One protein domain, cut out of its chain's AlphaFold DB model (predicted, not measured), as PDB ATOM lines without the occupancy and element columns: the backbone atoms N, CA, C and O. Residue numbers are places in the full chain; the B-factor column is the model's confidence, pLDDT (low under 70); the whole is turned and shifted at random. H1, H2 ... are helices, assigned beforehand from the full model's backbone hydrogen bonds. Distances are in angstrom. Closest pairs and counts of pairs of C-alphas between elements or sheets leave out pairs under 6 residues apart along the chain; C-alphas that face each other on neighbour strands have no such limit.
ATOM      1  N   LEU A 135      -3.587  22.598  -1.280       91.19
ATOM      2  CA  LEU A 135      -3.493  22.577  -2.743       91.19
ATOM      3  C   LEU A 135      -2.042  22.407  -3.207       91.19
ATOM      4  O   LEU A 135      -1.773  21.599  -4.091       91.19
ATOM      5  N   SER A 136      -1.097  23.107  -2.574       92.12
ATOM      6  CA  SER A 136       0.340  22.933  -2.820       92.12
ATOM      7  C   SER A 136       0.799  21.498  -2.549       92.12
ATOM      8  O   SER A 136       1.547  20.925  -3.344       92.12
ATOM      9  N   ILE A 137       0.315  20.875  -1.468       93.94
ATOM     10  CA  ILE A 137       0.629  19.473  -1.153       93.94
ATOM     11  C   ILE A 137       0.102  18.537  -2.247       93.94
ATOM     12  O   ILE A 137       0.818  17.628  -2.670       93.94
ATOM     13  N   PHE A 138      -1.111  18.781  -2.749       94.31
ATOM     14  CA  PHE A 138      -1.674  17.982  -3.835       94.31
ATOM     15  C   PHE A 138      -0.909  18.170  -5.156       94.31
ATOM     16  O   PHE A 138      -0.521  17.182  -5.783       94.31
ATOM     17  N   HIS A 139      -0.591  19.414  -5.535       94.88
ATOM     18  CA  HIS A 139       0.271  19.700  -6.684       94.88
ATOM     19  C   HIS A 139       1.627  18.995  -6.572       94.88
ATOM     20  O   HIS A 139       2.115  18.419  -7.543       94.88
ATOM     21  N   TYR A 140       2.236  19.013  -5.383       95.25
ATOM     22  CA  TYR A 140       3.521  18.370  -5.139       95.25
ATOM     23  C   TYR A 140       3.458  16.848  -5.332       95.25
ATOM     24  O   TYR A 140       4.369  16.289  -5.939       95.25
ATOM     25  N   ALA A 141       2.385  16.183  -4.899       93.69
ATOM     26  CA  ALA A 141       2.209  14.744  -5.113       93.69
ATOM     27  C   ALA A 141       2.082  14.382  -6.603       93.69
ATOM     28  O   ALA A 141       2.728  13.443  -7.075       93.69
ATOM     29  N   ILE A 142       1.313  15.165  -7.370       93.19
ATOM     30  CA  ILE A 142       1.186  14.984  -8.826       93.19
ATOM     31  C   ILE A 142       2.535  15.219  -9.515       93.19
ATOM     32  O   ILE A 142       2.948  14.428 -10.365       93.19
ATOM     33  N   ALA A 143       3.254  16.270  -9.115       95.06
ATOM     34  CA  ALA A 143       4.583  16.578  -9.623       95.06
ATOM     35  C   ALA A 143       5.586  15.445  -9.358       95.06
ATOM     36  O   ALA A 143       6.327  15.058 -10.261       95.06
ATOM     37  N   GLN A 144       5.594  14.882  -8.145       94.12
ATOM     38  CA  GLN A 144       6.452  13.750  -7.792       94.12
ATOM     39  C   GLN A 144       6.173  12.532  -8.666       94.12
ATOM     40  O   GLN A 144       7.112  11.961  -9.214       94.12
ATOM     41  N   HIS A 145       4.899  12.171  -8.833       91.00
ATOM     42  CA  HIS A 145       4.510  11.060  -9.694       91.00
ATOM     43  C   HIS A 145       4.960  11.275 -11.141       91.00
ATOM     44  O   HIS A 145       5.617  10.412 -11.727       91.00
ATOM     45  N   GLY A 146       4.640  12.440 -11.712       89.94
ATOM     46  CA  GLY A 146       4.974  12.745 -13.097       89.94
ATOM     47  C   GLY A 146       6.480  12.728 -13.346       89.94
ATOM     48  O   GLY A 146       6.928  12.173 -14.352       89.94
ATOM     49  N   VAL A 147       7.264  13.289 -12.421       91.62
ATOM     50  CA  VAL A 147       8.727  13.291 -12.509       91.62
ATOM     51  C   VAL A 147       9.302  11.888 -12.345       91.62
ATOM     52  O   VAL A 147      10.097  11.489 -13.190       91.62
ATOM     53  N   ASP A 148       8.881  11.103 -11.349       88.88
ATOM     54  CA  ASP A 148       9.377   9.730 -11.178       88.88
ATOM     55  C   ASP A 148       9.163   8.895 -12.449       88.88
ATOM     56  O   ASP A 148      10.084   8.251 -12.955       88.88
ATOM     57  N   LYS A 149       7.976   8.997 -13.058       84.12
ATOM     58  CA  LYS A 149       7.663   8.317 -14.321       84.12
ATOM     59  C   LYS A 149       8.526   8.796 -15.481       84.12
ATOM     60  O   LYS A 149       9.066   7.964 -16.214       84.12
ATOM     61  N   ALA A 150       8.691  10.108 -15.647       85.31
ATOM     62  CA  ALA A 150       9.545  10.662 -16.697       85.31
ATOM     63  C   ALA A 150      10.997  10.174 -16.554       85.31
ATOM     64  O   ALA A 150      11.641   9.820 -17.542       85.31
ATOM     65  N   LEU A 151      11.494  10.073 -15.321       82.81
ATOM     66  CA  LEU A 151      12.833   9.575 -15.026       82.81
ATOM     67  C   LEU A 151      12.968   8.071 -15.278       82.81
ATOM     68  O   LEU A 151      13.963   7.637 -15.862       82.81
ATOM     69  N   GLN A 152      11.973   7.269 -14.896       79.56
ATOM     70  CA  GLN A 152      11.936   5.839 -15.218       79.56
ATOM     71  C   GLN A 152      11.945   5.611 -16.736       79.56
ATOM     72  O   GLN A 152      12.699   4.770 -17.229       79.56
ATOM     73  N   GLN A 153      11.172   6.398 -17.491       73.94
ATOM     74  CA  GLN A 153      11.155   6.348 -18.955       73.94
ATOM     75  C   GLN A 153      12.492   6.780 -19.565       73.94
ATOM     76  O   GLN A 153      12.986   6.106 -20.468       73.94
ATOM     77  N   ALA A 154      13.113   7.849 -19.060       72.12
ATOM     78  CA  ALA A 154      14.426   8.300 -19.522       72.12
ATOM     79  C   ALA A 154      15.509   7.231 -19.289       72.12
ATOM     80  O   ALA A 154      16.291   6.930 -20.192       72.12
ATOM     81  N   LYS A 155      15.503   6.580 -18.118       70.44
ATOM     82  CA  LYS A 155      16.415   5.467 -17.791       70.44
ATOM     83  C   LYS A 155      16.158   4.232 -18.660       70.44
ATOM     84  O   LYS A 155      17.109   3.603 -19.124       70.44
ATOM     85  N   ALA A 156      14.894   3.906 -18.934       62.88
ATOM     86  CA  ALA A 156      14.518   2.829 -19.853       62.88
ATOM     87  C   ALA A 156      14.851   3.155 -21.323       62.88
ATOM     88  O   ALA A 156      15.121   2.247 -22.108       62.88
ATOM     89  N   GLY A 157      14.901   4.440 -21.689       51.25
ATOM     90  CA  GLY A 157      15.306   4.944 -23.002       51.25
ATOM     91  C   GLY A 157      16.739   4.568 -23.400       51.25
ATOM     92  O   GLY A 157      16.998   4.300 -24.569       51.25
ATOM     93  N   CYS A 158      17.655   4.411 -22.439       45.69
ATOM     94  CA  CYS A 158      18.985   3.832 -22.688       45.69
ATOM     95  C   CYS A 158      18.940   2.330 -23.056       45.69
ATOM     96  O   CYS A 158      19.893   1.799 -23.623       45.69
ATOM     97  N   ILE A 159      17.822   1.646 -22.792       42.22
ATOM     98  CA  ILE A 159      17.553   0.228 -23.101       42.22
ATOM     99  C   ILE A 159      16.681   0.122 -24.378       42.22
ATOM    100  O   ILE A 159      15.986  -0.864 -24.619       42.22
ATOM    101  N   GLN A 160      16.716   1.131 -25.260       39.53
ATOM    102  CA  GLN A 160      15.843   1.245 -26.441       39.53
ATOM    103  C   GLN A 160      15.958   0.135 -27.506       39.53
ATOM    104  O   GLN A 160      15.223   0.165 -28.488       39.53
ATOM    105  N   ARG A 161      16.804  -0.887 -27.335       42.72
ATOM    106  CA  ARG A 161      16.869  -2.028 -28.271       42.72
ATOM    107  C   ARG A 161      15.850  -3.148 -28.007       42.72
ATOM    108  O   ARG A 161      15.815  -4.090 -28.788       42.72
ATOM    109  N   PHE A 162      15.003  -3.046 -26.979       42.06
ATOM    110  CA  PHE A 162      14.029  -4.100 -26.634       42.06
ATOM    111  C   PHE A 162      12.539  -3.748 -26.866       42.06
ATOM    112  O   PHE A 162      11.683  -4.608 -26.682       42.06
ATOM    113  N   PHE A 163      12.193  -2.530 -27.306       44.22
ATOM    114  CA  PHE A 163      10.814  -1.997 -27.249       44.22
ATOM    115  C   PHE A 163       9.983  -2.101 -28.545       44.22
ATOM    116  O   PHE A 163       9.209  -1.201 -28.863       44.22
ATOM    117  N   SER A 164      10.077  -3.215 -29.271       44.81
ATOM    118  CA  SER A 164       9.177  -3.508 -30.406       44.81
ATOM    119  C   SER A 164       7.941  -4.338 -30.012       44.81
ATOM    120  O   SER A 164       7.218  -4.803 -30.890       44.81
ATOM    121  N   ASP A 165       7.704  -4.581 -28.715       49.28
ATOM    122  CA  ASP A 165       6.599  -5.427 -28.237       49.28
ATOM    123  C   ASP A 165       5.269  -4.634 -28.149       49.28
ATOM    124  O   ASP A 165       5.199  -3.630 -27.432       49.28
ATOM    125  N   PRO A 166       4.184  -5.082 -28.813       47.25
ATOM    126  CA  PRO A 166       2.851  -4.474 -28.741       47.25
ATOM    127  C   PRO A 166       2.315  -4.259 -27.318       47.25
ATOM    128  O   PRO A 166       1.594  -3.285 -27.079       47.25
ATOM    129  N   ARG A 167       2.693  -5.116 -26.357       51.22
ATOM    130  CA  ARG A 167       2.283  -5.018 -24.942       51.22
ATOM    131  C   ARG A 167       2.843  -3.775 -24.245       51.22
ATOM    132  O   ARG A 167       2.232  -3.279 -23.299       51.22
ATOM    133  N   LEU A 168       3.968  -3.249 -24.733       51.12
ATOM    134  CA  LEU A 168       4.590  -2.025 -24.221       51.12
ATOM    135  C   LEU A 168       3.894  -0.762 -24.758       51.12
ATOM    136  O   LEU A 168       3.910   0.278 -24.103       51.12
ATOM    137  N   SER A 169       3.222  -0.852 -25.913       54.75
ATOM    138  CA  SER A 169       2.396   0.252 -26.420       54.75
ATOM    139  C   SER A 169       1.104   0.420 -25.611       54.75
ATOM    140  O   SER A 169       0.702   1.548 -25.329       54.75
ATOM    141  N   SER A 170       0.499  -0.682 -25.149       59.34
ATOM    142  CA  SER A 170      -0.707  -0.637 -24.312       59.34
ATOM    143  C   SER A 170      -0.446  -0.090 -22.909       59.34
ATOM    144  O   SER A 170      -1.278   0.645 -22.387       59.34
ATOM    145  N   THR A 171       0.708  -0.395 -22.304       67.75
ATOM    146  CA  THR A 171       1.080   0.191 -21.007       67.75
ATOM    147  C   THR A 171       1.364   1.679 -21.136       67.75
ATOM    148  O   THR A 171       0.876   2.449 -20.322       67.75
ATOM    149  N   ARG A 172       2.068   2.116 -22.187       68.38
ATOM    150  CA  ARG A 172       2.287   3.547 -22.429       68.38
ATOM    151  C   ARG A 172       0.976   4.312 -22.625       68.38
ATOM    152  O   ARG A 172       0.799   5.361 -22.019       68.38
ATOM    153  N   ALA A 173       0.048   3.767 -23.414       73.44
ATOM    154  CA  ALA A 173      -1.265   4.375 -23.616       73.44
ATOM    155  C   ALA A 173      -2.074   4.468 -22.309       73.44
ATOM    156  O   ALA A 173      -2.733   5.476 -22.068       73.44
ATOM    157  N   LEU A 174      -2.003   3.446 -21.449       76.25
ATOM    158  CA  LEU A 174      -2.644   3.468 -20.133       76.25
ATOM    159  C   LEU A 174      -2.042   4.550 -19.222       76.25
ATOM    160  O   LEU A 174      -2.777   5.267 -18.551       76.25
ATOM    161  N   GLU A 175      -0.720   4.699 -19.213       76.56
ATOM    162  CA  GLU A 175      -0.040   5.726 -18.413       76.56
ATOM    163  C   GLU A 175      -0.376   7.144 -18.896       76.56
ATOM    164  O   GLU A 175      -0.669   8.019 -18.085       76.56
ATOM    165  N   GLU A 176      -0.432   7.366 -20.212       80.12
ATOM    166  CA  GLU A 176      -0.885   8.641 -20.786       80.12
ATOM    167  C   GLU A 176      -2.349   8.949 -20.406       80.12
ATOM    168  O   GLU A 176      -2.689  10.096 -20.107       80.12
ATOM    169  N   GLN A 177      -3.219   7.932 -20.349       83.06
ATOM    170  CA  GLN A 177      -4.599   8.092 -19.876       83.06
ATOM    171  C   GLN A 177      -4.671   8.456 -18.390       83.06
ATOM    172  O   GLN A 177      -5.445   9.344 -18.029       83.06
ATOM    173  N   LYS A 178      -3.859   7.819 -17.538       83.50
ATOM    174  CA  LYS A 178      -3.781   8.145 -16.105       83.50
ATOM    175  C   LYS A 178      -3.309   9.574 -15.876       83.50
ATOM    176  O   LYS A 178      -3.917  10.293 -15.092       83.50
ATOM    177  N   GLU A 179      -2.255   9.996 -16.571       85.00
ATOM    178  CA  GLU A 179      -1.739  11.360 -16.458       85.00
ATOM    179  C   GLU A 179      -2.795  12.382 -16.887       85.00
ATOM    180  O   GLU A 179      -3.057  13.346 -16.168       85.00
ATOM    181  N   LYS A 180      -3.471  12.140 -18.015       88.44
ATOM    182  CA  LYS A 180      -4.558  13.006 -18.479       88.44
ATOM    183  C   LYS A 180      -5.699  13.084 -17.465       88.44
ATOM    184  O   LYS A 180      -6.218  14.170 -17.220       88.44
ATOM    185  N   LEU A 181      -6.079  11.952 -16.877       89.81
ATOM    186  CA  LEU A 181      -7.114  11.890 -15.854       89.81
ATOM    187  C   LEU A 181      -6.701  12.649 -14.585       89.81
ATOM    188  O   LEU A 181      -7.500  13.414 -14.059       89.81
ATOM    189  N   LEU A 182      -5.462  12.484 -14.115       89.44
ATOM    190  CA  LEU A 182      -4.929  13.223 -12.966       89.44
ATOM    191  C   LEU A 182      -4.954  14.732 -13.196       89.44
ATOM    192  O   LEU A 182      -5.375  15.476 -12.315       89.44
ATOM    193  N   LEU A 183      -4.523  15.180 -14.376       89.88
ATOM    194  CA  LEU A 183      -4.540  16.597 -14.735       89.88
ATOM    195  C   LEU A 183      -5.964  17.142 -14.830       89.88
ATOM    196  O   LEU A 183      -6.212  18.264 -14.399       89.88
ATOM    197  N   GLN A 184      -6.899  16.347 -15.349       92.38
ATOM    198  CA  GLN A 184      -8.309  16.716 -15.365       92.38
ATOM    199  C   GLN A 184      -8.863  16.855 -13.943       92.38
ATOM    200  O   GLN A 184      -9.442  17.882 -13.619       92.38
ATOM    201  N   ILE A 185      -8.616  15.872 -13.075       92.19
ATOM    202  CA  ILE A 185      -9.048  15.907 -11.672       92.19
ATOM    203  C   ILE A 185      -8.443  17.106 -10.936       92.19
ATOM    204  O   ILE A 185      -9.120  17.755 -10.144       92.19
ATOM    205  N   LEU A 186      -7.179  17.431 -11.205       91.62
ATOM    206  CA  LEU A 186      -6.553  18.618 -10.640       91.62
ATOM    207  C   LEU A 186      -7.222  19.907 -11.137       91.62
ATOM    208  O   LEU A 186      -7.474  20.805 -10.337       91.62
ATOM    209  N   ALA A 187      -7.512  20.003 -12.434       90.75
ATOM    210  CA  ALA A 187      -8.182  21.166 -13.006       90.75
ATOM    211  C   ALA A 187      -9.591  21.353 -12.420       90.75
ATOM    212  O   ALA A 187      -9.942  22.467 -12.034       90.75
ATOM    213  N   ASP A 188     -10.356  20.269 -12.295       91.94
ATOM    214  CA  ASP A 188     -11.693  20.280 -11.700       91.94
ATOM    215  C   ASP A 188     -11.621  20.661 -10.205       91.94
ATOM    216  O   ASP A 188     -12.385  21.501  -9.731       91.94
ATOM    217  N   CYS A 189     -10.620  20.148  -9.480       92.62
ATOM    218  CA  CYS A 189     -10.331  20.526  -8.094       92.62
ATOM    219  C   CYS A 189     -10.056  22.027  -7.937       92.62
ATOM    220  O   CYS A 189     -10.598  22.664  -7.034       92.62
ATOM    221  N   ILE A 190      -9.249  22.615  -8.824       89.56
ATOM    222  CA  ILE A 190      -8.963  24.055  -8.803       89.56
ATOM    223  C   ILE A 190     -10.247  24.864  -9.031       89.56
ATOM    224  O   ILE A 190     -10.511  25.797  -8.274       89.56
ATOM    225  N   GLN A 191     -11.080  24.477 -10.003       89.31
ATOM    226  CA  GLN A 191     -12.356  25.155 -10.272       89.31
ATOM    227  C   GLN A 191     -13.303  25.115  -9.062       89.31
ATOM    228  O   GLN A 191     -13.912  26.127  -8.711       89.31
ATOM    229  N   ASP A 192     -13.384  23.970  -8.387       88.38
ATOM    230  CA  ASP A 192     -14.183  23.799  -7.170       88.38
ATOM    231  C   ASP A 192     -13.664  24.631  -5.991       88.38
ATOM    232  O   ASP A 192     -14.436  25.101  -5.150       88.38
ATOM    233  N   ILE A 193     -12.349  24.827  -5.905       88.12
ATOM    234  CA  ILE A 193     -11.739  25.674  -4.878       88.12
ATOM    235  C   ILE A 193     -12.005  27.153  -5.161       88.12
ATOM    236  O   ILE A 193     -12.241  27.913  -4.218       88.12
ATOM    237  N   ASP A 194     -11.991  27.567  -6.427       84.44
ATOM    238  CA  ASP A 194     -12.170  28.967  -6.826       84.44
ATOM    239  C   ASP A 194     -13.564  29.512  -6.481       84.44
ATOM    240  O   ASP A 194     -13.724  30.708  -6.231       84.44
ATOM    241  N   VAL A 195     -14.576  28.643  -6.383       87.38
ATOM    242  CA  VAL A 195     -15.929  29.032  -5.949       87.38
ATOM    243  C   VAL A 195     -16.082  29.128  -4.424       87.38
ATOM    244  O   VAL A 195     -17.119  29.581  -3.929       87.38
ATOM    245  N   LEU A 196     -15.070  28.726  -3.645       85.38
ATOM    246  CA  LEU A 196     -15.115  28.824  -2.186       85.38
ATOM    247  C   LEU A 196     -14.976  30.278  -1.728       85.38
ATOM    248  O   LEU A 196     -14.054  31.002  -2.098       85.38
ATOM    249  N   ASN A 197     -15.857  30.694  -0.816       82.81
ATOM    250  CA  ASN A 197     -15.801  32.035  -0.247       82.81
ATOM    251  C   ASN A 197     -14.558  32.214   0.647       82.81
ATOM    252  O   ASN A 197     -14.550  31.792   1.810       82.81
ATOM    253  N   LEU A 198     -13.548  32.901   0.108       81.56
ATOM    254  CA  LEU A 198     -12.277  33.224   0.765       81.56
ATOM    255  C   LEU A 198     -12.451  33.938   2.109       81.56
ATOM    256  O   LEU A 198     -11.654  33.730   3.016       81.56
ATOM    257  N   THR A 199     -13.492  34.759   2.276       79.94
ATOM    258  CA  THR A 199     -13.692  35.544   3.503       79.94
ATOM    259  C   THR A 199     -14.468  34.783   4.575       79.94
ATOM    260  O   THR A 199     -14.699  35.307   5.667       79.94
ATOM    261  N   HIS A 200     -14.915  33.556   4.289       81.81
ATOM    262  CA  HIS A 200     -15.687  32.777   5.242       81.81
ATOM    263  C   HIS A 200     -14.786  32.258   6.385       81.81
ATOM    264  O   HIS A 200     -13.738  31.668   6.117       81.81
ATOM    265  N   PRO A 201     -15.197  32.345   7.670       80.44
ATOM    266  CA  PRO A 201     -14.379  31.910   8.817       80.44
ATOM    267  C   PRO A 201     -13.942  30.435   8.796       80.44
ATOM    268  O   PRO A 201     -13.035  30.029   9.523       80.44
ATOM    269  N   ARG A 202     -14.617  29.615   7.981       84.06
ATOM    270  CA  ARG A 202     -14.323  28.187   7.782       84.06
ATOM    271  C   ARG A 202     -13.664  27.869   6.437       84.06
ATOM    272  O   ARG A 202     -13.599  26.691   6.103       84.06
ATOM    273  N   TYR A 203     -13.197  28.863   5.676       83.69
ATOM    274  CA  TYR A 203     -12.579  28.636   4.365       83.69
ATOM    275  C   TYR A 203     -11.466  27.586   4.431       83.69
ATOM    276  O   TYR A 203     -11.535  26.605   3.706       83.69
ATOM    277  N   GLY A 204     -10.513  27.715   5.363       82.69
ATOM    278  CA  GLY A 204      -9.407  26.756   5.484       82.69
ATOM    279  C   GLY A 204      -9.870  25.309   5.706       82.69
ATOM    280  O   GLY A 204      -9.335  24.382   5.108       82.69
ATOM    281  N   VAL A 205     -10.936  25.110   6.492       86.06
ATOM    282  CA  VAL A 205     -11.542  23.784   6.715       86.06
ATOM    283  C   VAL A 205     -12.272  23.286   5.464       86.06
ATOM    284  O   VAL A 205     -12.229  22.096   5.161       86.06
ATOM    285  N   ALA A 206     -12.959  24.173   4.740       86.88
ATOM    286  CA  ALA A 206     -13.644  23.832   3.497       86.88
ATOM    287  C   ALA A 206     -12.648  23.454   2.388       86.88
ATOM    288  O   ALA A 206     -12.834  22.423   1.749       86.88
ATOM    289  N   LEU A 207     -11.562  24.220   2.242       88.56
ATOM    290  CA  LEU A 207     -10.455  23.959   1.323       88.56
ATOM    291  C   LEU A 207      -9.820  22.592   1.598       88.56
ATOM    292  O   LEU A 207      -9.746  21.749   0.709       88.56
ATOM    293  N   GLN A 208      -9.432  22.343   2.853       90.31
ATOM    294  CA  GLN A 208      -8.846  21.070   3.277       90.31
ATOM    295  C   GLN A 208      -9.772  19.887   2.955       90.31
ATOM    296  O   GLN A 208      -9.329  18.881   2.407       90.31
ATOM    297  N   ARG A 209     -11.070  20.002   3.266       90.00
ATOM    298  CA  ARG A 209     -12.056  18.948   2.978       90.00
ATOM    299  C   ARG A 209     -12.253  18.718   1.486       90.00
ATOM    300  O   ARG A 209     -12.311  17.564   1.081       90.00
ATOM    301  N   SER A 210     -12.362  19.787   0.702       91.75
ATOM    302  CA  SER A 210     -12.527  19.707  -0.751       91.75
ATOM    303  C   SER A 210     -11.349  18.961  -1.382       91.75
ATOM    304  O   SER A 210     -11.550  17.973  -2.079       91.75
ATOM    305  N   ILE A 211     -10.116  19.316  -1.023       93.06
ATOM    306  CA  ILE A 211      -8.928  18.664  -1.591       93.06
ATOM    307  C   ILE A 211      -8.812  17.201  -1.163       93.06
ATOM    308  O   ILE A 211      -8.458  16.353  -1.975       93.06
ATOM    309  N   LEU A 212      -9.159  16.864   0.084       93.25
ATOM    310  CA  LEU A 212      -9.193  15.464   0.522       93.25
ATOM    311  C   LEU A 212     -10.225  14.627  -0.253       93.25
ATOM    312  O   LEU A 212      -9.983  13.445  -0.497       93.25
ATOM    313  N   LEU A 213     -11.360  15.220  -0.645       94.00
ATOM    314  CA  LEU A 213     -12.339  14.555  -1.511       94.00
ATOM    315  C   LEU A 213     -11.757  14.325  -2.909       94.00
ATOM    316  O   LEU A 213     -11.819  13.204  -3.403       94.00
ATOM    317  N   TRP A 214     -11.105  15.334  -3.486       94.56
ATOM    318  CA  TRP A 214     -10.474  15.226  -4.801       94.56
ATOM    319  C   TRP A 214      -9.311  14.226  -4.845       94.56
ATOM    320  O   TRP A 214      -9.181  13.472  -5.808       94.56
ATOM    321  N   ILE A 215      -8.504  14.131  -3.782       92.88
ATOM    322  CA  ILE A 215      -7.468  13.090  -3.661       92.88
ATOM    323  C   ILE A 215      -8.101  11.697  -3.627       92.88
ATOM    324  O   ILE A 215      -7.598  10.771  -4.265       92.88
ATOM    325  N   ARG A 216      -9.211  11.527  -2.900       92.50
ATOM    326  CA  ARG A 216      -9.932  10.250  -2.873       92.50
ATOM    327  C   ARG A 216     -10.472   9.894  -4.256       92.50
ATOM    328  O   ARG A 216     -10.268   8.770  -4.702       92.50
ATOM    329  N   GLU A 217     -11.085  10.853  -4.939       92.25
ATOM    330  CA  GLU A 217     -11.601  10.667  -6.292       92.25
ATOM    331  C   GLU A 217     -10.489  10.304  -7.288       92.25
ATOM    332  O   GLU A 217     -10.662   9.393  -8.098       92.25
ATOM    333  N   ALA A 218      -9.312  10.932  -7.178       90.62
ATOM    334  CA  ALA A 218      -8.132  10.556  -7.955       90.62
ATOM    335  C   ALA A 218      -7.746   9.090  -7.735       90.62
ATOM    336  O   ALA A 218      -7.546   8.351  -8.699       90.62
ATOM    337  N   LYS A 219      -7.687   8.641  -6.476       89.94
ATOM    338  CA  LYS A 219      -7.360   7.246  -6.141       89.94
ATOM    339  C   LYS A 219      -8.389   6.270  -6.716       89.94
ATOM    340  O   LYS A 219      -8.000   5.238  -7.256       89.94
ATOM    341  N   GLU A 220      -9.677   6.591  -6.610       89.06
ATOM    342  CA  GLU A 220     -10.777   5.747  -7.090       89.06
ATOM    343  C   GLU A 220     -10.776   5.630  -8.618       89.06
ATOM    344  O   GLU A 220     -10.658   4.523  -9.146       89.06
ATOM    345  N   LYS A 221     -10.791   6.756  -9.342       88.31
ATOM    346  CA  LYS A 221     -10.837   6.749 -10.813       88.31
ATOM    347  C   LYS A 221      -9.593   6.112 -11.443       88.31
ATOM    348  O   LYS A 221      -9.671   5.492 -12.501       88.31
ATOM    349  N   ILE A 222      -8.434   6.223 -10.797       84.00
ATOM    350  CA  ILE A 222      -7.211   5.564 -11.277       84.00
ATOM    351  C   ILE A 222      -7.253   4.060 -11.010       84.00
ATOM    352  O   ILE A 222      -6.853   3.285 -11.876       84.00
ATOM    353  N   ALA A 223      -7.782   3.628  -9.862       82.62
ATOM    354  CA  ALA A 223      -7.990   2.208  -9.591       82.62
ATOM    355  C   ALA A 223      -8.945   1.562 -10.611       82.62
ATOM    356  O   ALA A 223      -8.726   0.418 -11.014       82.62
ATOM    357  N   GLU A 224      -9.973   2.293 -11.053       84.88
ATOM    358  CA  GLU A 224     -10.900   1.852 -12.101       84.88
ATOM    359  C   GLU A 224     -10.188   1.632 -13.444       84.88
ATOM    360  O   GLU A 224     -10.388   0.590 -14.074       84.88
ATOM    361  N   LEU A 225      -9.295   2.547 -13.848       79.19
ATOM    362  CA  LEU A 225      -8.481   2.388 -15.063       79.19
ATOM    363  C   LEU A 225      -7.553   1.164 -15.005       79.19
ATOM    364  O   LEU A 225      -7.243   0.572 -16.039       79.19
ATOM    365  N   GLU A 226      -7.122   0.752 -13.813       69.56
ATOM    366  CA  GLU A 226      -6.267  -0.426 -13.613       69.56
ATOM    367  C   GLU A 226      -7.042  -1.750 -13.493       69.56
ATOM    368  O   GLU A 226      -6.454  -2.794 -13.192       69.56
ATOM    369  N   GLY A 227      -8.361  -1.742 -13.718       65.19
ATOM    370  CA  GLY A 227      -9.201  -2.931 -13.573       65.19
ATOM    371  C   GLY A 227      -9.399  -3.355 -12.113       65.19
ATOM    372  O   GLY A 227      -9.544  -4.544 -11.833       65.19
ATOM    373  N   GLY A 228      -9.381  -2.400 -11.176       53.31
ATOM    374  CA  GLY A 228      -9.669  -2.620  -9.754       53.31
ATOM    375  C   GLY A 228      -8.454  -2.950  -8.881       53.31
ATOM    376  O   GLY A 228      -8.601  -3.109  -7.669       53.31
ATOM    377  N   THR A 229      -7.247  -3.015  -9.450       43.31
ATOM    378  CA  THR A 229      -5.996  -3.146  -8.686       43.31
ATOM    379  C   THR A 229      -4.963  -2.136  -9.164       43.31
ATOM    380  O   THR A 229      -4.218  -2.449 -10.085       43.31
ATOM    381  N   LEU A 230      -4.899  -0.974  -8.502       43.72
ATOM    382  CA  LEU A 230      -3.766  -0.588  -7.648       43.72
ATOM    383  C   LEU A 230      -2.309  -0.943  -8.018       43.72
ATOM    384  O   LEU A 230      -1.539  -1.102  -7.072       43.72
ATOM    385  N   LYS A 231      -1.917  -1.263  -9.256       50.47
ATOM    386  CA  LYS A 231      -0.575  -1.809  -9.553       50.47
ATOM    387  C   LYS A 231       0.486  -0.725  -9.675       50.47
ATOM    388  O   LYS A 231       1.669  -1.038  -9.547       50.47
ATOM    389  N   ASP A 232       0.085   0.527  -9.865       61.62
ATOM    390  CA  ASP A 232       0.983   1.673  -9.768       61.62
ATOM    391  C   ASP A 232       1.154   2.107  -8.307       61.62
ATOM    392  O   ASP A 232       0.571   3.087  -7.839       61.62
ATOM    393  N   THR A 233       1.941   1.326  -7.561       61.22
ATOM    394  CA  THR A 233       2.196   1.550  -6.128       61.22
ATOM    395  C   THR A 233       2.699   2.966  -5.854       61.22
ATOM    396  O   THR A 233       2.298   3.586  -4.879       61.22
ATOM    397  N   CYS A 234       3.485   3.531  -6.773       73.75
ATOM    398  CA  CYS A 234       4.134   4.821  -6.588       73.75
ATOM    399  C   CYS A 234       3.148   6.003  -6.514       73.75
ATOM    400  O   CYS A 234       3.255   6.847  -5.626       73.75
ATOM    401  N   LEU A 235       2.150   6.064  -7.407       82.56
ATOM    402  CA  LEU A 235       1.154   7.141  -7.365       82.56
ATOM    403  C   LEU A 235       0.294   7.068  -6.107       82.56
ATOM    404  O   LEU A 235       0.010   8.088  -5.480       82.56
ATOM    405  N   LYS A 236      -0.129   5.853  -5.750       84.81
ATOM    406  CA  LYS A 236      -0.931   5.626  -4.553       84.81
ATOM    407  C   LYS A 236      -0.185   6.097  -3.307       84.81
ATOM    408  O   LYS A 236      -0.788   6.799  -2.501       84.81
ATOM    409  N   ASP A 237       1.102   5.776  -3.202       88.50
ATOM    410  CA  ASP A 237       1.945   6.181  -2.078       88.50
ATOM    411  C   ASP A 237       2.046   7.713  -1.980       88.50
ATOM    412  O   ASP A 237       1.848   8.270  -0.902       88.50
ATOM    413  N   TYR A 238       2.252   8.423  -3.100       90.56
ATOM    414  CA  TYR A 238       2.284   9.895  -3.095       90.56
ATOM    415  C   TYR A 238       0.940  10.524  -2.717       90.56
ATOM    416  O   TYR A 238       0.901  11.507  -1.975       90.56
ATOM    417  N   LEU A 239      -0.174   9.964  -3.198       91.38
ATOM    418  CA  LEU A 239      -1.509  10.443  -2.838       91.38
ATOM    419  C   LEU A 239      -1.854  10.135  -1.372       91.38
ATOM    420  O   LEU A 239      -2.532  10.932  -0.730       91.38
ATOM    421  N   GLU A 240      -1.380   9.017  -0.820       92.12
ATOM    422  CA  GLU A 240      -1.540   8.667   0.599       92.12
ATOM    423  C   GLU A 240      -0.685   9.535   1.523       92.12
ATOM    424  O   GLU A 240      -1.169   9.989   2.567       92.12
ATOM    425  N   GLU A 241       0.555   9.829   1.129       92.06
ATOM    426  CA  GLU A 241       1.414  10.790   1.821       92.06
ATOM    427  C   GLU A 241       0.769  12.185   1.824       92.06
ATOM    428  O   GLU A 241       0.691  12.828   2.875       92.06
ATOM    429  N   ALA A 242       0.231  12.630   0.683       92.75
ATOM    430  CA  ALA A 242      -0.489  13.898   0.574       92.75
ATOM    431  C   ALA A 242      -1.749  13.927   1.445       92.75
ATOM    432  O   ALA A 242      -1.951  14.878   2.199       92.75
ATOM    433  N   GLU A 243      -2.574  12.879   1.393       92.94
ATOM    434  CA  GLU A 243      -3.782  12.750   2.212       92.94
ATOM    435  C   GLU A 243      -3.457  12.850   3.710       92.94
ATOM    436  O   GLU A 243      -4.123  13.582   4.444       92.94
ATOM    437  N   THR A 244      -2.410  12.151   4.154       92.50
ATOM    438  CA  THR A 244      -1.950  12.160   5.551       92.50
ATOM    439  C   THR A 244      -1.445  13.545   5.946       92.50
ATOM    440  O   THR A 244      -1.934  14.130   6.911       92.50
ATOM    441  N   THR A 245      -0.556  14.126   5.136       91.75
ATOM    442  CA  THR A 245       0.009  15.462   5.374       91.75
ATOM    443  C   THR A 245      -1.086  16.523   5.464       91.75
ATOM    444  O   THR A 245      -1.045  17.375   6.346       91.75
ATOM    445  N   ILE A 246      -2.094  16.467   4.586       91.69
ATOM    446  CA  ILE A 246      -3.205  17.422   4.579       91.69
ATOM    447  C   ILE A 246      -4.093  17.249   5.809       91.69
ATOM    448  O   ILE A 246      -4.525  18.253   6.373       91.69
ATOM    449  N   ARG A 247      -4.382  16.016   6.242       89.50
ATOM    450  CA  ARG A 247      -5.185  15.759   7.454       89.50
ATOM    451  C   ARG A 247      -4.529  16.318   8.713       89.50
ATOM    452  O   ARG A 247      -5.243  16.832   9.574       89.50
ATOM    453  N   ASP A 248      -3.203  16.270   8.775       88.62
ATOM    454  CA  ASP A 248      -2.425  16.692   9.938       88.62
ATOM    455  C   ASP A 248      -2.196  18.212  10.010       88.62
ATOM    456  O   ASP A 248      -1.657  18.706  11.003       88.62
ATOM    457  N   ILE A 249      -2.643  18.986   9.010       85.94
ATOM    458  CA  ILE A 249      -2.585  20.453   9.053       85.94
ATOM    459  C   ILE A 249      -3.437  20.958  10.231       85.94
ATOM    460  O   ILE A 249      -4.661  20.774  10.237       85.94
ATOM    461  N   PRO A 250      -2.838  21.658  11.214       77.38
ATOM    462  CA  PRO A 250      -3.591  22.226  12.322       77.38
ATOM    463  C   PRO A 250      -4.623  23.233  11.807       77.38
ATOM    464  O   PRO A 250      -4.293  24.137  11.038       77.38
ATOM    465  N   GLN A 251      -5.865  23.156  12.290       67.06
ATOM    466  CA  GLN A 251      -6.953  24.046  11.848       67.06
ATOM    467  C   GLN A 251      -6.636  25.544  12.037       67.06
ATOM    468  O   GLN A 251      -7.133  26.381  11.286       67.06
ATOM    469  N   ALA A 252      -5.773  25.884  13.000       55.78
ATOM    470  CA  ALA A 252      -5.286  27.246  13.222       55.78
ATOM    471  C   ALA A 252      -4.335  27.747  12.112       55.78
ATOM    472  O   ALA A 252      -4.335  28.936  11.802       55.78
ATOM    473  N   ALA A 253      -3.562  26.856  11.476       57.16
ATOM    474  CA  ALA A 253      -2.673  27.198  10.364       57.16
ATOM    475  C   ALA A 253      -3.466  27.479   9.074       57.16
ATOM    476  O   ALA A 253      -3.193  28.458   8.383       57.16
ATOM    477  N   ALA A 254      -4.532  26.711   8.823       54.22
ATOM    478  CA  ALA A 254      -5.425  26.909   7.677       54.22
ATOM    479  C   ALA A 254      -6.196  28.254   7.719       54.22
ATOM    480  O   ALA A 254      -6.644  28.758   6.691       54.22
ATOM    481  N   GLN A 255      -6.350  28.864   8.902       53.41
ATOM    482  CA  GLN A 255      -6.955  30.196   9.067       53.41
ATOM    483  C   GLN A 255      -5.965  31.356   8.856       53.41
ATOM    484  O   GLN A 255      -6.389  32.458   8.503       53.41
ATOM    485  N   ALA A 256      -4.661  31.140   9.052       57.19
ATOM    486  CA  ALA A 256      -3.640  32.154   8.778       57.19
ATOM    487  C   ALA A 256      -3.481  32.401   7.264       57.19
ATOM    488  O   ALA A 256      -3.283  33.538   6.837       57.19
ATOM    489  N   GLU A 257      -3.674  31.357   6.456       56.75
ATOM    490  CA  GLU A 257      -3.633  31.395   4.989       56.75
ATOM    491  C   GLU A 257      -4.754  32.266   4.383       56.75
ATOM    492  O   GLU A 257      -4.514  33.057   3.469       56.75
ATOM    493  N   VAL A 258      -5.956  32.216   4.975       56.38
ATOM    494  CA  VAL A 258      -7.101  33.084   4.630       56.38
ATOM    495  C   VAL A 258      -6.747  34.561   4.773       56.38
ATOM    496  O   VAL A 258      -7.072  35.374   3.909       56.38
ATOM    497  N   ARG A 259      -6.063  34.917   5.866       53.09
ATOM    498  CA  ARG A 259      -5.677  36.307   6.143       53.09
ATOM    499  C   ARG A 259      -4.604  36.800   5.175       53.09
ATOM    500  O   ARG A 259      -4.653  37.962   4.789       53.09
ATOM    501  N   GLY A 260      -3.690  35.923   4.758       56.19
ATOM    502  CA  GLY A 260      -2.676  36.226   3.747       56.19
ATOM    503  C   GLY A 260      -3.282  36.485   2.365       56.19
ATOM    504  O   GLY A 260      -3.062  37.552   1.801       56.19
ATOM    505  N   ARG A 261      -4.105  35.562   1.843       55.91
ATOM    506  CA  ARG A 261      -4.741  35.708   0.516       55.91
ATOM    507  C   ARG A 261      -5.717  36.885   0.436       55.91
ATOM    508  O   ARG A 261      -5.724  37.593  -0.567       55.91
ATOM    509  N   ALA A 262      -6.508  37.123   1.483       55.00
ATOM    510  CA  ALA A 262      -7.422  38.266   1.526       55.00
ATOM    511  C   ALA A 262      -6.675  39.614   1.548       55.00
ATOM    512  O   ALA A 262      -7.128  40.564   0.917       55.00
ATOM    513  N   ALA A 263      -5.523  39.694   2.224       50.94
ATOM    514  CA  ALA A 263      -4.696  40.901   2.240       50.94
ATOM    515  C   ALA A 263      -4.046  41.180   0.873       50.94
ATOM    516  O   ALA A 263      -4.009  42.330   0.442       50.94
ATOM    517  N   SER A 264      -3.596  40.142   0.159       50.88
ATOM    518  CA  SER A 264      -3.026  40.278  -1.190       50.88
ATOM    519  C   SER A 264      -4.044  40.770  -2.223       50.88
ATOM    520  O   SER A 264      -3.689  41.547  -3.101       50.88
ATOM    521  N   LEU A 265      -5.311  40.356  -2.102       51.41
ATOM    522  CA  LEU A 265      -6.414  40.796  -2.970       51.41
ATOM    523  C   LEU A 265      -6.925  42.212  -2.652       51.41
ATOM    524  O   LEU A 265      -7.598  42.804  -3.482       51.41
ATOM    525  N   GLN A 266      -6.636  42.755  -1.465       45.81
ATOM    526  CA  GLN A 266      -6.967  44.144  -1.106       45.81
ATOM    527  C   GLN A 266      -5.887  45.152  -1.529       45.81
ATOM    528  O   GLN A 266      -6.118  46.358  -1.461       45.81
ATOM    529  N   LEU A 267      -4.707  44.665  -1.922       43.06
ATOM    530  CA  LEU A 267      -3.555  45.467  -2.344       43.06
ATOM    531  C   LEU A 267      -3.326  45.447  -3.869       43.06
ATOM    532  O   LEU A 267      -2.413  46.130  -4.336       43.06
TER     533      LEU A 267
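AT A GLANCE: This is residues 135 to 267 of the 268 residues of an uncharacterized protein of Legionella adelaidensis (UniProt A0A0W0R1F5). Four long helices make an up-and-down bundle, with H2, H3, H4 and H1 following one another around it, and a fifth helix, H5, lies across one end, packed on the first residues of H3. At the other end residues 154 to 171, which take in the last residues of H1, the link and the first residues of H2, stick out beyond the body. The printed part has 133 residues with five named helices, H1 to H5 in order along the chain, and no named strand; the class is all helix. The whole is loose and elongated, with a radius of gyration of the C-alphas of 18.1 A and spans of 58 by 31 by 24 A.

HOW THE PARTS SIT: H2, residues 166 to 194, is the longest helix and forms a helical hairpin with H3, residues 203 to 225. They touch at a shallow tilt of 19 degrees, opposite ways; their closest C-alphas, of Cys 189 and Trp 214, are 6.2 A apart. H3 forms another hairpin with H4, residues 233 to 247, at a shallow tilt of 16 degrees, with the C-alphas of Leu 212 and Glu 243 closest at 6.3 A. H4 touches H1, residues 135 to 157, opposite ways at a shallow tilt of 17 degrees; H1 takes part with residues 137 to 145 alone, and the closest C-alphas, of Ala 141 and Tyr 238, are 5.3 A apart. H1 and H2, also a hairpin, only just touch, with 3 pairs of C-alphas within 8 A, the closest being Ile 142 and Leu 182 at 7.6 A; H1 takes part with residues 139 to 146 alone and H2 with residues 179 to 186 alone. H5, residues 251 to 266, stands about perpendicular to H3, at 75 degrees, and touches residues 203 to 205 of H3 alone, with its own residues 251 to 258 alone; the closest C-alphas, of Gly 204 and Ala 254, are 4.5 A apart. H2 and H4 are apart, and H5 is apart from H1, H2 and H4. In H1, H2, H3 and H4 every O i to N i+4 pair is within hydrogen-bond range, and in H5 7 of 12 are.

IN THESE COORDINATES: H2, 42.7 A from first to last C-alpha, begins at C-alpha 166 at (2.851, -4.474, -28.741). H3 is 32.9 A long and H1 32.8 A, with C-alpha 135 at (-3.493, 22.577, -2.743). H4 measures 21.0 A, and H5 23.9 A, ending at C-alpha 266 at (-6.967, 44.144, -1.106).

THE WHOLE: The C-alphas farthest apart, of Arg 161 and Pro 201, are 59.2 A apart. The printed part has no cut; the link from H4 to H5 is tight and the other three are short. The mean pLDDT of the printed part is 76.6; residues 156 to 172, 226 to 233 and 251 to 267 are under 70.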